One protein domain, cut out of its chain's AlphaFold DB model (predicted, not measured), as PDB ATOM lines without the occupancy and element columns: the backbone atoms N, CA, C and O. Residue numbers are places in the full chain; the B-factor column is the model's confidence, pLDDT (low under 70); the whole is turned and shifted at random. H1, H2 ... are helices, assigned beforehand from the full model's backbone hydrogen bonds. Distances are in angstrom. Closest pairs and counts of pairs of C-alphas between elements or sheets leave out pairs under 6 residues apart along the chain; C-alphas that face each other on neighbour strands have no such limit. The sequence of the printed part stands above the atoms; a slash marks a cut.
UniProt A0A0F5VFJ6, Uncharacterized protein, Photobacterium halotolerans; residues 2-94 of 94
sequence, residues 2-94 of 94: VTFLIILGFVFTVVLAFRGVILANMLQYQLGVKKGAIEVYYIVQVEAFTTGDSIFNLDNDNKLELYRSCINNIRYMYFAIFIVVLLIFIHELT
ATOM      1  N   VAL A   2     -36.451 -50.109 -11.263       88.12
ATOM      2  CA  VAL A   2     -36.854 -50.273  -9.849       88.12
ATOM      3  C   VAL A   2     -35.689 -50.069  -8.868       88.12
ATOM      4  O   VAL A   2     -35.824 -49.307  -7.919       88.12
ATOM      5  N   THR A   3     -34.505 -50.621  -9.154       91.19
ATOM      6  CA  THR A   3     -33.286 -50.418  -8.342       91.19
ATOM      7  C   THR A   3     -32.934 -48.939  -8.144       91.19
ATOM      8  O   THR A   3     -32.551 -48.528  -7.055       91.19
ATOM      9  N   PHE A   4     -33.113 -48.110  -9.176       93.12
ATOM     10  CA  PHE A   4     -32.875 -46.668  -9.081       93.12
ATOM     11  C   PHE A   4     -33.887 -45.980  -8.151       93.12
ATOM     12  O   PHE A   4     -33.499 -45.132  -7.352       93.12
ATOM     13  N   LEU A   5     -35.163 -46.385  -8.193       93.25
ATOM     14  CA  LEU A   5     -36.192 -45.890  -7.272       93.25
ATOM     15  C   LEU A   5     -35.908 -46.297  -5.821       93.25
ATOM     16  O   LEU A   5     -36.109 -45.488  -4.919       93.25
ATOM     17  N   ILE A   6     -35.391 -47.510  -5.598       93.75
ATOM     18  CA  ILE A   6     -34.965 -47.975  -4.269       93.75
ATOM     19  C   ILE A   6     -33.826 -47.094  -3.736       93.75
ATOM     20  O   ILE A   6     -33.902 -46.623  -2.603       93.75
ATOM     21  N   ILE A   7     -32.806 -46.806  -4.556       95.12
ATOM     22  CA  ILE A   7     -31.688 -45.930  -4.165       95.12
ATOM     23  C   ILE A   7     -32.185 -44.514  -3.851       95.12
ATOM     24  O   ILE A   7     -31.828 -43.957  -2.814       95.12
ATOM     25  N   LEU A   8     -33.034 -43.934  -4.707       96.00
ATOM     26  CA  LEU A   8     -33.617 -42.614  -4.457       96.00
ATOM     27  C   LEU A   8     -34.443 -42.584  -3.168       96.00
ATOM     28  O   LEU A   8     -34.317 -41.647  -2.382       96.00
ATOM     29  N   GLY A   9     -35.257 -43.612  -2.933       95.06
ATOM     30  CA  GLY A   9     -36.041 -43.738  -1.713       95.06
ATOM     31  C   GLY A   9     -35.156 -43.855  -0.473       95.06
ATOM     32  O   GLY A   9     -35.395 -43.158   0.509       95.06
ATOM     33  N   PHE A  10     -34.077 -44.639  -0.535       95.19
ATOM     34  CA  PHE A  10     -33.099 -44.722   0.548       95.19
ATOM     35  C   PHE A  10     -32.469 -43.354   0.849       95.19
ATOM     36  O   PHE A  10     -32.511 -42.897   1.993       95.19
ATOM     37  N   VAL A  11     -31.975 -42.640  -0.169       96.94
ATOM     38  CA  VAL A  11     -31.413 -41.288   0.005       96.94
ATOM     39  C   VAL A  11     -32.443 -40.338   0.622       96.94
ATOM     40  O   VAL A  11     -32.125 -39.604   1.557       96.94
ATOM     41  N   PHE A  12     -33.695 -40.386   0.165       96.00
ATOM     42  CA  PHE A  12     -34.773 -39.574   0.723       96.00
ATOM     43  C   PHE A  12     -35.040 -39.889   2.203       96.00
ATOM     44  O   PHE A  12     -35.171 -38.968   3.010       96.00
ATOM     45  N   THR A  13     -35.046 -41.169   2.596       95.94
ATOM     46  CA  THR A  13     -35.211 -41.555   4.010       95.94
ATOM     47  C   THR A  13     -34.066 -41.049   4.886       95.94
ATOM     48  O   THR A  13     -34.323 -40.554   5.983       95.94
ATOM     49  N   VAL A  14     -32.824 -41.071   4.388       96.00
ATOM     50  CA  VAL A  14     -31.659 -40.507   5.090       96.00
ATOM     51  C   VAL A  14     -31.822 -38.997   5.282       96.00
ATOM     52  O   VAL A  14     -31.627 -38.495   6.389       96.00
ATOM     53  N   VAL A  15     -32.243 -38.266   4.244       96.94
ATOM     54  CA  VAL A  15     -32.498 -36.817   4.332       96.94
ATOM     55  C   VAL A  15     -33.573 -36.504   5.377       96.94
ATOM     56  O   VAL A  15     -33.391 -35.601   6.197       96.94
ATOM     57  N   LEU A  16     -34.670 -37.264   5.394       96.31
ATOM     58  CA  LEU A  16     -35.724 -37.096   6.395       96.31
ATOM     59  C   LEU A  16     -35.245 -37.422   7.813       96.31
ATOM     60  O   LEU A  16     -35.617 -36.707   8.744       96.31
ATOM     61  N   ALA A  17     -34.395 -38.436   7.989       93.56
ATOM     62  CA  ALA A  17     -33.814 -38.768   9.288       93.56
ATOM     63  C   ALA A  17     -32.951 -37.614   9.830       93.56
ATOM     64  O   ALA A  17     -33.158 -37.164  10.958       93.56
ATOM     65  N   PHE A  18     -32.052 -37.057   9.008       95.25
ATOM     66  CA  PHE A  18     -31.243 -35.894   9.394       95.25
ATOM     67  C   PHE A  18     -32.103 -34.669   9.711       95.25
ATOM     68  O   PHE A  18     -31.899 -34.016  10.737       95.25
ATOM     69  N   ARG A  19     -33.106 -34.376   8.872       95.75
ATOM     70  CA  ARG A  19     -34.062 -33.291   9.128       95.75
ATOM     71  C   ARG A  19     -34.795 -33.491  10.456       95.75
ATOM     72  O   ARG A  19     -34.973 -32.530  11.198       95.75
ATOM     73  N   GLY A  20     -35.170 -34.727  10.777       94.81
ATOM     74  CA  GLY A  20     -35.804 -35.092  12.042       94.81
ATOM     75  C   GLY A  20     -34.938 -34.765  13.258       94.81
ATOM     76  O   GLY A  20     -35.416 -34.139  14.201       94.81
ATOM     77  N   VAL A  21     -33.646 -35.101  13.205       94.06
ATOM     78  CA  VAL A  21     -32.692 -34.796  14.286       94.06
ATOM     79  C   VAL A  21     -32.499 -33.287  14.460       94.06
ATOM     80  O   VAL A  21     -32.454 -32.803  15.590       94.06
ATOM     81  N   ILE A  22     -32.435 -32.522  13.366       95.50
ATOM     82  CA  ILE A  22     -32.324 -31.054  13.421       95.50
ATOM     83  C   ILE A  22     -33.563 -30.442  14.086       95.50
ATOM     84  O   ILE A  22     -33.427 -29.622  14.994       95.50
ATOM     85  N   LEU A  23     -34.765 -30.871  13.687       94.94
ATOM     86  CA  LEU A  23     -36.020 -30.412  14.289       94.94
ATOM     87  C   LEU A  23     -36.084 -30.755  15.783       94.94
ATOM     88  O   LEU A  23     -36.450 -29.905  16.592       94.94
ATOM     89  N   ALA A  24     -35.666 -31.964  16.163       94.25
ATOM     90  CA  ALA A  24     -35.599 -32.377  17.559       94.25
ATOM     91  C   ALA A  24     -34.582 -31.561  18.367       94.25
ATOM     92  O   ALA A  24     -34.849 -31.237  19.520       94.25
ATOM     93  N   ASN A  25     -33.448 -31.178  17.775       94.62
ATOM     94  CA  ASN A  25     -32.465 -30.305  18.417       94.62
ATOM     95  C   ASN A  25     -33.018 -28.890  18.650       94.62
ATOM     96  O   ASN A  25     -32.866 -28.326  19.730       94.62
ATOM     97  N   MET A  26     -33.715 -28.326  17.661       93.81
ATOM     98  CA  MET A  26     -34.386 -27.032  17.824       93.81
ATOM     99  C   MET A  26     -35.472 -27.106  18.907       93.81
ATOM    100  O   MET A  26     -35.609 -26.185  19.712       93.81
ATOM    101  N   LEU A  27     -36.218 -28.213  18.955       92.50
ATOM    102  CA  LEU A  27     -37.263 -28.433  19.951       92.50
ATOM    103  C   LEU A  27     -36.664 -28.592  21.351       92.50
ATOM    104  O   LEU A  27     -37.139 -27.965  22.293       92.50
ATOM    105  N   GLN A  28     -35.580 -29.359  21.481       93.31
ATOM    106  CA  GLN A  28     -34.809 -29.509  22.714       93.31
ATOM    107  C   GLN A  28     -34.362 -28.147  23.259       93.31
ATOM    108  O   GLN A  28     -34.568 -27.865  24.441       93.31
ATOM    109  N   TYR A  29     -33.821 -27.295  22.385       91.06
ATOM    110  CA  TYR A  29     -33.389 -25.946  22.736       91.06
ATOM    111  C   TYR A  29     -34.555 -25.076  23.232       91.06
ATOM    112  O   TYR A  29     -34.437 -24.431  24.271       91.06
ATOM    113  N   GLN A  30     -35.703 -25.099  22.546       89.75
ATOM    114  CA  GLN A  30     -36.878 -24.307  22.940       89.75
ATOM    115  C   GLN A  30     -37.570 -24.815  24.213       89.75
ATOM    116  O   GLN A  30     -38.166 -24.029  24.948       89.75
ATOM    117  N   LEU A  31     -37.519 -26.120  24.472       87.38
ATOM    118  CA  LEU A  31     -38.099 -26.727  25.669       87.38
ATOM    119  C   LEU A  31     -37.198 -26.590  26.902       87.38
ATOM    120  O   LEU A  31     -37.675 -26.782  28.017       87.38
ATOM    121  N   GLY A  32     -35.906 -26.292  26.723       83.06
ATOM    122  CA  GLY A  32     -34.945 -26.188  27.825       83.06
ATOM    123  C   GLY A  32     -34.716 -27.510  28.569       83.06
ATOM    124  O   GLY A  32     -34.342 -27.511  29.743       83.06
ATOM    125  N   VAL A  33     -34.966 -28.651  27.918       84.25
ATOM    126  CA  VAL A  33     -34.825 -29.977  28.539       84.25
ATOM    127  C   VAL A  33     -33.368 -30.439  28.528       84.25
ATOM    128  O   VAL A  33     -32.654 -30.265  27.545       84.25
ATOM    129  N   LYS A  34     -32.925 -31.101  29.608       82.69
ATOM    130  CA  LYS A  34     -31.561 -31.671  29.724       82.69
ATOM    131  C   LYS A  34     -31.296 -32.867  28.795       82.69
ATOM    132  O   LYS A  34     -30.169 -33.347  28.735       82.69
ATOM    133  N   LYS A  35     -32.332 -33.369  28.120       84.12
ATOM    134  CA  LYS A  35     -32.260 -34.500  27.191       84.12
ATOM    135  C   LYS A  35     -31.450 -34.131  25.950       84.12
ATOM    136  O   LYS A  35     -31.499 -32.990  25.499       84.12
ATOM    137  N   GLY A  36     -30.735 -35.100  25.379       88.12
ATOM    138  CA  GLY A  36     -30.046 -34.910  24.099       88.12
ATOM    139  C   GLY A  36     -31.028 -34.848  22.923       88.12
ATOM    140  O   GLY A  36     -32.121 -35.407  22.996       88.12
ATOM    141  N   ALA A  37     -30.631 -34.230  21.805       89.94
ATOM    142  CA  ALA A  37     -31.476 -34.112  20.607       89.94
ATOM    143  C   ALA A  37     -31.985 -35.468  20.081       89.94
ATOM    144  O   ALA A  37     -33.138 -35.582  19.677       89.94
ATOM    145  N   ILE A  38     -31.150 -36.512  20.140       90.44
ATOM    146  CA  ILE A  38     -31.533 -37.879  19.751       90.44
ATOM    147  C   ILE A  38     -32.605 -38.444  20.691       90.44
ATOM    148  O   ILE A  38     -33.541 -39.094  20.238       90.44
ATOM    149  N   GLU A  39     -32.506 -38.186  21.995       91.44
ATOM    150  CA  GLU A  39     -33.505 -38.655  22.959       91.44
ATOM    151  C   GLU A  39     -34.848 -37.945  22.748       91.44
ATOM    152  O   GLU A  39     -35.894 -38.591  22.737       91.44
ATOM    153  N   VAL A  40     -34.822 -36.629  22.508       91.94
ATOM    154  CA  VAL A  40     -36.019 -35.862  22.127       91.94
ATOM    155  C   VAL A  40     -36.621 -36.416  20.840       91.94
ATOM    156  O   VAL A  40     -37.828 -36.628  20.780       91.94
ATOM    157  N   TYR A  41     -35.792 -36.719  19.841       93.25
ATOM    158  CA  TYR A  41     -36.248 -37.323  18.593       93.25
ATOM    159  C   TYR A  41     -36.969 -38.659  18.824       93.25
ATOM    160  O   TYR A  41     -38.064 -38.844  18.302       93.25
ATOM    161  N   TYR A  42     -36.417 -39.551  19.654       91.62
ATOM    162  CA  TYR A  42     -37.059 -40.828  19.985       91.62
ATOM    163  C   TYR A  42     -38.398 -40.663  20.708       91.62
ATOM    164  O   TYR A  42     -39.338 -41.399  20.423       91.62
ATOM    165  N   ILE A  43     -38.511 -39.697  21.620       91.56
ATOM    166  CA  ILE A  43     -39.779 -39.414  22.309       91.56
ATOM    167  C   ILE A  43     -40.836 -38.983  21.297       91.56
ATOM    168  O   ILE A  43     -41.900 -39.590  21.226       91.56
ATOM    169  N   VAL A  44     -40.515 -37.987  20.466       92.25
ATOM    170  CA  VAL A  44     -41.420 -37.515  19.410       92.25
ATOM    171  C   VAL A  44     -41.763 -38.656  18.448       92.25
ATOM    172  O   VAL A  44     -42.889 -38.747  17.971       92.25
ATOM    173  N   GLN A  45     -40.819 -39.557  18.173       92.31
ATOM    174  CA  GLN A  45     -41.049 -40.720  17.322       92.31
ATOM    175  C   GLN A  45     -42.090 -41.668  17.903       92.31
ATOM    176  O   GLN A  45     -42.961 -42.112  17.163       92.31
ATOM    177  N   VAL A  46     -42.036 -41.950  19.205       91.31
ATOM    178  CA  VAL A  46     -43.075 -42.732  19.887       91.31
ATOM    179  C   VAL A  46     -44.412 -41.991  19.817       91.31
ATOM    180  O   VAL A  46     -45.406 -42.562  19.366       91.31
ATOM    181  N   GLU A  47     -44.416 -40.696  20.147       91.44
ATOM    182  CA  GLU A  47     -45.621 -39.857  20.132       91.44
ATOM    183  C   GLU A  47     -46.240 -39.704  18.731       91.44
ATOM    184  O   GLU A  47     -47.444 -39.496  18.596       91.44
ATOM    185  N   ALA A  48     -45.462 -39.882  17.657       89.81
ATOM    186  CA  ALA A  48     -45.966 -39.845  16.287       89.81
ATOM    187  C   ALA A  48     -46.955 -40.979  15.972       89.81
ATOM    188  O   ALA A  48     -47.803 -40.803  15.083       89.81
ATOM    189  N   PHE A  49     -46.848 -42.108  16.682       87.94
ATOM    190  CA  PHE A  49     -47.641 -43.325  16.468       87.94
ATOM    191  C   PHE A  49     -48.579 -43.667  17.628       87.94
ATOM    192  O   PHE A  49     -49.444 -44.528  17.470       87.94
ATOM    193  N   THR A  50     -48.452 -42.999  18.773       86.19
ATOM    194  CA  THR A  50     -49.372 -43.157  19.902       86.19
ATOM    195  C   THR A  50     -50.428 -42.057  19.910       86.19
ATOM    196  O   THR A  50     -50.173 -40.922  19.521       86.19
ATOM    197  N   THR A  51     -51.629 -42.377  20.385       72.81
ATOM    198  CA  THR A  51     -52.662 -41.380  20.686       72.81
ATOM    199  C   THR A  51     -52.516 -40.951  22.143       72.81
ATOM    200  O   THR A  51     -52.638 -41.775  23.045       72.81
ATOM    201  N   GLY A  52     -52.209 -39.677  22.375       71.75
ATOM    202  CA  GLY A  52     -52.023 -39.123  23.714       71.75
ATOM    203  C   GLY A  52     -51.515 -37.685  23.680       71.75
ATOM    204  O   GLY A  52     -51.080 -37.198  22.633       71.75
ATOM    205  N   ASP A  53     -51.588 -37.019  24.830       76.56
ATOM    206  CA  ASP A  53     -50.986 -35.703  25.020       76.56
ATOM    207  C   ASP A  53     -49.458 -35.819  25.014       76.56
ATOM    208  O   ASP A  53     -48.898 -36.808  25.494       76.56
ATOM    209  N   SER A  54     -48.780 -34.810  24.460       81.25
ATOM    210  CA  SER A  54     -47.316 -34.789  24.457       81.25
ATOM    211  C   SER A  54     -46.781 -34.642  25.879       81.25
ATOM    212  O   SER A  54     -47.305 -33.857  26.670       81.25
ATOM    213  N   ILE A  55     -45.682 -35.333  26.189       84.12
ATOM    214  CA  ILE A  55     -44.977 -35.165  27.466       84.12
ATOM    215  C   ILE A  55     -44.268 -33.806  27.580       84.12
ATOM    216  O   ILE A  55     -43.754 -33.453  28.644       84.12
ATOM    217  N   PHE A  56     -44.176 -33.062  26.477       86.00
ATOM    218  CA  PHE A  56     -43.541 -31.755  26.436       86.00
ATOM    219  C   PHE A  56     -44.523 -30.638  26.796       86.00
ATOM    220  O   PHE A  56     -45.687 -30.651  26.404       86.00
ATOM    221  N   ASN A  57     -44.028 -29.611  27.494       84.50
ATOM    222  CA  ASN A  57     -44.799 -28.389  27.710       84.50
ATOM    223  C   ASN A  57     -44.787 -27.526  26.431       84.50
ATOM    224  O   ASN A  57     -43.817 -26.810  26.156       84.50
ATOM    225  N   LEU A  58     -45.867 -27.629  25.655       87.31
ATOM    226  CA  LEU A  58     -46.086 -26.960  24.367       87.31
ATOM    227  C   LEU A  58     -46.973 -25.710  24.515       87.31
ATOM    228  O   LEU A  58     -47.860 -25.466  23.705       87.31
ATOM    229  N   ASP A  59     -46.729 -24.926  25.561       86.50
ATOM    230  CA  ASP A  59     -47.448 -23.690  25.907       86.50
ATOM    231  C   ASP A  59     -47.309 -22.537  24.895       86.50
ATOM    232  O   ASP A  59     -48.048 -21.558  24.965       86.50
ATOM    233  N   ASN A  60     -46.367 -22.636  23.958       89.25
ATOM    234  CA  ASN A  60     -46.085 -21.620  22.951       89.25
ATOM    235  C   ASN A  60     -46.361 -22.175  21.548       89.25
ATOM    236  O   ASN A  60     -45.890 -23.267  21.215       89.25
ATOM    237  N   ASP A  61     -47.040 -21.389  20.710       89.44
ATOM    238  CA  ASP A  61     -47.355 -21.723  19.316       89.44
ATOM    239  C   ASP A  61     -46.122 -22.172  18.518       89.44
ATOM    240  O   ASP A  61     -46.189 -23.155  17.782       89.44
ATOM    241  N   ASN A  62     -44.963 -21.542  18.739       89.44
ATOM    242  CA  ASN A  62     -43.710 -21.918  18.077       89.44
ATOM    243  C   ASN A  62     -43.242 -23.325  18.478       89.44
ATOM    244  O   ASN A  62     -42.791 -24.098  17.631       89.44
ATOM    245  N   LYS A  63     -43.364 -23.682  19.767       90.12
ATOM    246  CA  LYS A  63     -42.997 -25.020  20.265       90.12
ATOM    247  C   LYS A  63     -43.940 -26.069  19.691       90.12
ATOM    248  O   LYS A  63     -43.497 -27.135  19.270       90.12
ATOM    249  N   LEU A  64     -45.235 -25.753  19.661       91.56
ATOM    250  CA  LEU A  64     -46.272 -26.626  19.126       91.56
ATOM    251  C   LEU A  64     -46.090 -26.863  17.621       91.56
ATOM    252  O   LEU A  64     -46.193 -28.002  17.163       91.56
ATOM    253  N   GLU A  65     -45.787 -25.820  16.849       93.81
ATOM    254  CA  GLU A  65     -45.518 -25.928  15.414       93.81
ATOM    255  C   GLU A  65     -44.269 -26.771  15.135       93.81
ATOM    256  O   GLU A  65     -44.283 -27.653  14.268       93.81
ATOM    257  N   LEU A  66     -43.199 -26.552  15.901       93.69
ATOM    258  CA  LEU A  66     -41.961 -27.305  15.761       93.69
ATOM    259  C   LEU A  66     -42.151 -28.781  16.131       93.69
ATOM    260  O   LEU A  66     -41.706 -29.663  15.395       93.69
ATOM    261  N   TYR A  67     -42.884 -29.056  17.211       93.81
ATOM    262  CA  TYR A  67     -43.276 -30.405  17.607       93.81
ATOM    263  C   TYR A  67     -44.104 -31.096  16.512       93.81
ATOM    264  O   TYR A  67     -43.755 -32.193  16.073       93.81
ATOM    265  N   ARG A  68     -45.134 -30.428  15.973       92.94
ATOM    266  CA  ARG A  68     -45.944 -30.947  14.854       92.94
ATOM    267  C   ARG A  68     -45.107 -31.203  13.602       92.94
ATOM    268  O   ARG A  68     -45.300 -32.213  12.929       92.94
ATOM    269  N   SER A  69     -44.160 -30.319  13.297       94.81
ATOM    270  CA  SER A  69     -43.229 -30.492  12.178       94.81
ATOM    271  C   SER A  69     -42.343 -31.720  12.360       94.81
ATOM    272  O   SER A  69     -42.100 -32.452  11.399       94.81
ATOM    273  N   CYS A  70     -41.904 -31.972  13.592       94.75
ATOM    274  CA  CYS A  70     -41.116 -33.135  13.969       94.75
ATOM    275  C   CYS A  70     -41.942 -34.433  13.816       94.75
ATOM    276  O   CYS A  70     -41.513 -35.350  13.115       94.75
ATOM    277  N   ILE A  71     -43.182 -34.458  14.324       94.50
ATOM    278  CA  ILE A  71     -44.141 -35.565  14.146       94.50
ATOM    279  C   ILE A  71     -44.391 -35.861  12.661       94.50
ATOM    280  O   ILE A  71     -44.275 -37.004  12.215       94.50
ATOM    281  N   ASN A  72     -44.707 -34.834  11.867       95.12
ATOM    282  CA  ASN A  72     -44.984 -35.000  10.441       95.12
ATOM    283  C   ASN A  72     -43.751 -35.492   9.678       95.12
ATOM    284  O   ASN A  72     -43.873 -36.368   8.825       95.12
ATOM    285  N   ASN A  73     -42.556 -34.991  10.010       96.56
ATOM    286  CA  ASN A  73     -41.310 -35.473   9.421       96.56
ATOM    287  C   ASN A  73     -41.107 -36.972   9.669       96.56
ATOM    288  O   ASN A  73     -40.780 -37.709   8.740       96.56
ATOM    289  N   ILE A  74     -41.341 -37.427  10.903       95.19
ATOM    290  CA  ILE A  74     -41.234 -38.842  11.272       95.19
ATOM    291  C   ILE A  74     -42.255 -39.672  10.493       95.19
ATOM    292  O   ILE A  74     -41.893 -40.685   9.899       95.19
ATOM    293  N   ARG A  75     -43.509 -39.223  10.412       94.62
ATOM    294  CA  ARG A  75     -44.551 -39.919   9.641       94.62
ATOM    295  C   ARG A  75     -44.191 -40.043   8.160       94.62
ATOM    296  O   ARG A  75     -44.305 -41.133   7.605       94.62
ATOM    297  N   TYR A  76     -43.695 -38.973   7.535       94.81
ATOM    298  CA  TYR A  76     -43.227 -39.020   6.144       94.81
ATOM    299  C   TYR A  76     -42.030 -39.953   5.960       94.81
ATOM    300  O   TYR A  76     -41.970 -40.669   4.963       94.81
ATOM    301  N   MET A  77     -41.110 -39.995   6.926       96.06
ATOM    302  CA  MET A  77     -39.966 -40.906   6.894       96.06
ATOM    303  C   MET A  77     -40.425 -42.364   6.916       96.06
ATOM    304  O   MET A  77     -40.006 -43.149   6.071       96.06
ATOM    305  N   TYR A  78     -41.329 -42.723   7.830       94.94
ATOM    306  CA  TYR A  78     -41.871 -44.081   7.910       94.94
ATOM    307  C   TYR A  78     -42.697 -44.463   6.682       94.94
ATOM    308  O   TYR A  78     -42.591 -45.590   6.204       94.94
ATOM    309  N   PHE A  79     -43.469 -43.527   6.132       95.25
ATOM    310  CA  PHE A  79     -44.192 -43.748   4.882       95.25
ATOM    311  C   PHE A  79     -43.235 -44.012   3.710       95.25
ATOM    312  O   PHE A  79     -43.444 -44.941   2.932       95.25
ATOM    313  N   ALA A  80     -42.142 -43.252   3.615       95.06
ATOM    314  CA  ALA A  80     -41.111 -43.475   2.608       95.06
ATOM    315  C   ALA A  80     -40.407 -44.829   2.781       95.06
ATOM    316  O   ALA A  80     -40.234 -45.547   1.798       95.06
ATOM    317  N   ILE A  81     -40.056 -45.212   4.016       96.25
ATOM    318  CA  ILE A  81     -39.482 -46.532   4.321       96.25
ATOM    319  C   ILE A  81     -40.436 -47.641   3.870       96.25
ATOM    320  O   ILE A  81     -40.005 -48.576   3.201       96.25
ATOM    321  N   PHE A  82     -41.731 -47.522   4.176       96.62
ATOM    322  CA  PHE A  82     -42.735 -48.501   3.761       96.62
ATOM    323  C   PHE A  82     -42.779 -48.673   2.236       96.62
ATOM    324  O   PHE A  82     -42.752 -49.801   1.748       96.62
ATOM    325  N   ILE A  83     -42.774 -47.571   1.477       95.56
ATOM    326  CA  ILE A  83     -42.733 -47.619   0.007       95.56
ATOM    327  C   ILE A  83     -41.453 -48.296  -0.489       95.56
ATOM    328  O   ILE A  83     -41.517 -49.133  -1.385       95.56
ATOM    329  N   VAL A  84     -40.293 -47.965   0.084       96.06
ATOM    330  CA  VAL A  84     -39.013 -48.574  -0.314       96.06
ATOM    331  C   VAL A  84     -39.016 -50.079  -0.059       96.06
ATOM    332  O   VAL A  84     -38.621 -50.840  -0.937       96.06
ATOM    333  N   VAL A  85     -39.511 -50.515   1.099       96.19
ATOM    334  CA  VAL A  85     -39.640 -51.938   1.435       96.19
ATOM    335  C   VAL A  85     -40.584 -52.647   0.460       96.19
ATOM    336  O   VAL A  85     -40.241 -53.708  -0.056       96.19
ATOM    337  N   LEU A  86     -41.732 -52.044   0.133       94.94
ATOM    338  CA  LEU A  86     -42.661 -52.581  -0.866       94.94
ATOM    339  C   LEU A  86     -41.993 -52.732  -2.244       94.94
ATOM    340  O   LEU A  86     -42.161 -53.753  -2.905       94.94
ATOM    341  N   LEU A  87     -41.212 -51.734  -2.668       94.19
ATOM    342  CA  LEU A  87     -40.481 -51.772  -3.937       94.19
ATOM    343  C   LEU A  87     -39.426 -52.882  -3.971       94.19
ATOM    344  O   LEU A  87     -39.246 -53.489  -5.023       94.19
ATOM    345  N   ILE A  88     -38.753 -53.159  -2.848       94.88
ATOM    346  CA  ILE A  88     -37.806 -54.277  -2.734       94.88
ATOM    347  C   ILE A  88     -38.538 -55.607  -2.940       94.88
ATOM    348  O   ILE A  88     -38.130 -56.384  -3.796       94.88
ATOM    349  N   PHE A  89     -39.658 -55.832  -2.244       94.56
ATOM    350  CA  PHE A  89     -40.441 -57.061  -2.414       94.56
ATOM    351  C   PHE A  89     -40.949 -57.246  -3.846       94.56
ATOM    352  O   PHE A  89     -40.868 -58.342  -4.391       94.56
ATOM    353  N   ILE A  90     -41.454 -56.180  -4.478       91.94
ATOM    354  CA  ILE A  90     -41.897 -56.241  -5.878       91.94
ATOM    355  C   ILE A  90     -40.718 -56.578  -6.796       91.94
ATOM    356  O   ILE A  90     -40.884 -57.388  -7.701       91.94
ATOM    357  N   HIS A  91     -39.540 -55.993  -6.558       91.62
ATOM    358  CA  HIS A  91     -38.351 -56.258  -7.363       91.62
ATOM    359  C   HIS A  91     -37.872 -57.708  -7.260       91.62
ATOM    360  O   HIS A  91     -37.428 -58.250  -8.264       91.62
ATOM    361  N   GLU A  92     -37.953 -58.324  -6.079       89.44
ATOM    362  CA  GLU A  92     -37.565 -59.727  -5.878       89.44
ATOM    363  C   GLU A  92     -38.547 -60.723  -6.517       89.44
ATOM    364  O   GLU A  92     -38.169 -61.852  -6.820       89.44
ATOM    365  N   LEU A  93     -39.803 -60.315  -6.731       87.25
ATOM    366  CA  LEU A  93     -40.852 -61.148  -7.330       87.25
ATOM    367  C   LEU A  93     -40.896 -61.092  -8.869       87.25
ATOM    368  O   LEU A  93     -41.611 -61.897  -9.469       87.25
ATOM    369  N   THR A  94     -40.184 -60.151  -9.501       74.56
ATOM    370  CA  THR A  94     -40.163 -59.922 -10.963       74.56
ATOM    371  C   THR A  94     -38.796 -60.178 -11.568       74.56
ATOM    372  O   THR A  94     -38.738 -60.875 -12.604       74.56
TER     373      THR A  94
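AT A GLANCE: This is residues 2 to 94 of the 94 residues of an uncharacterized protein of Photobacterium halotolerans (UniProt A0A0F5VFJ6). Two long helices, H1 and H3, run side by side in opposite directions as a rod, and the short helix H2 crosses both toward the end where H1 stops and H3 starts. The printed part has 93 residues with three named helices, in the order H1, H2, H3, and no named strand; the class is all helix. It is loose, with a radius of gyration of the C-alphas of 15.5 A and spans of 52 by 24 by 20 A.

HOW THE PARTS SIT: H1, residues 2 to 31, touches H3, residues 61 to 93, at a shallow tilt of 19 degrees, opposite ways; their closest C-alphas, of Thr 13 and Met 77, are 5.6 A apart. H2, residues 37 to 47, touches residues 20 to 28 of H1 alone, about perpendicular at 75 degrees; the closest C-alphas, of Asn 25 and Ala 37, are 4.5 A apart. H2 touches residues 67 to 74 of H3 alone, about perpendicular at 76 degrees; the closest C-alphas, of Val 44 and Ile 71, are 6.2 A apart. In H1, H2 and H3 every O i to N i+4 pair is within hydrogen-bond range.

IN THESE COORDINATES: H1 begins at C-alpha 2 (-36.854, -50.273, -9.849) and is 42.6 A long. H2 is 15.3 A long. H3 is 48.0 A long and ends at C-alpha 93 (-40.852, -61.148, -7.330).

THE WHOLE: The C-alphas farthest apart, of Asp 59 and Thr 94, are 52.2 A apart. The H1 to H2 link is tight; H2 to H3, residues 48 to 60, is long. The printed part has no cut, and no printed residue is under 70 in pLDDT.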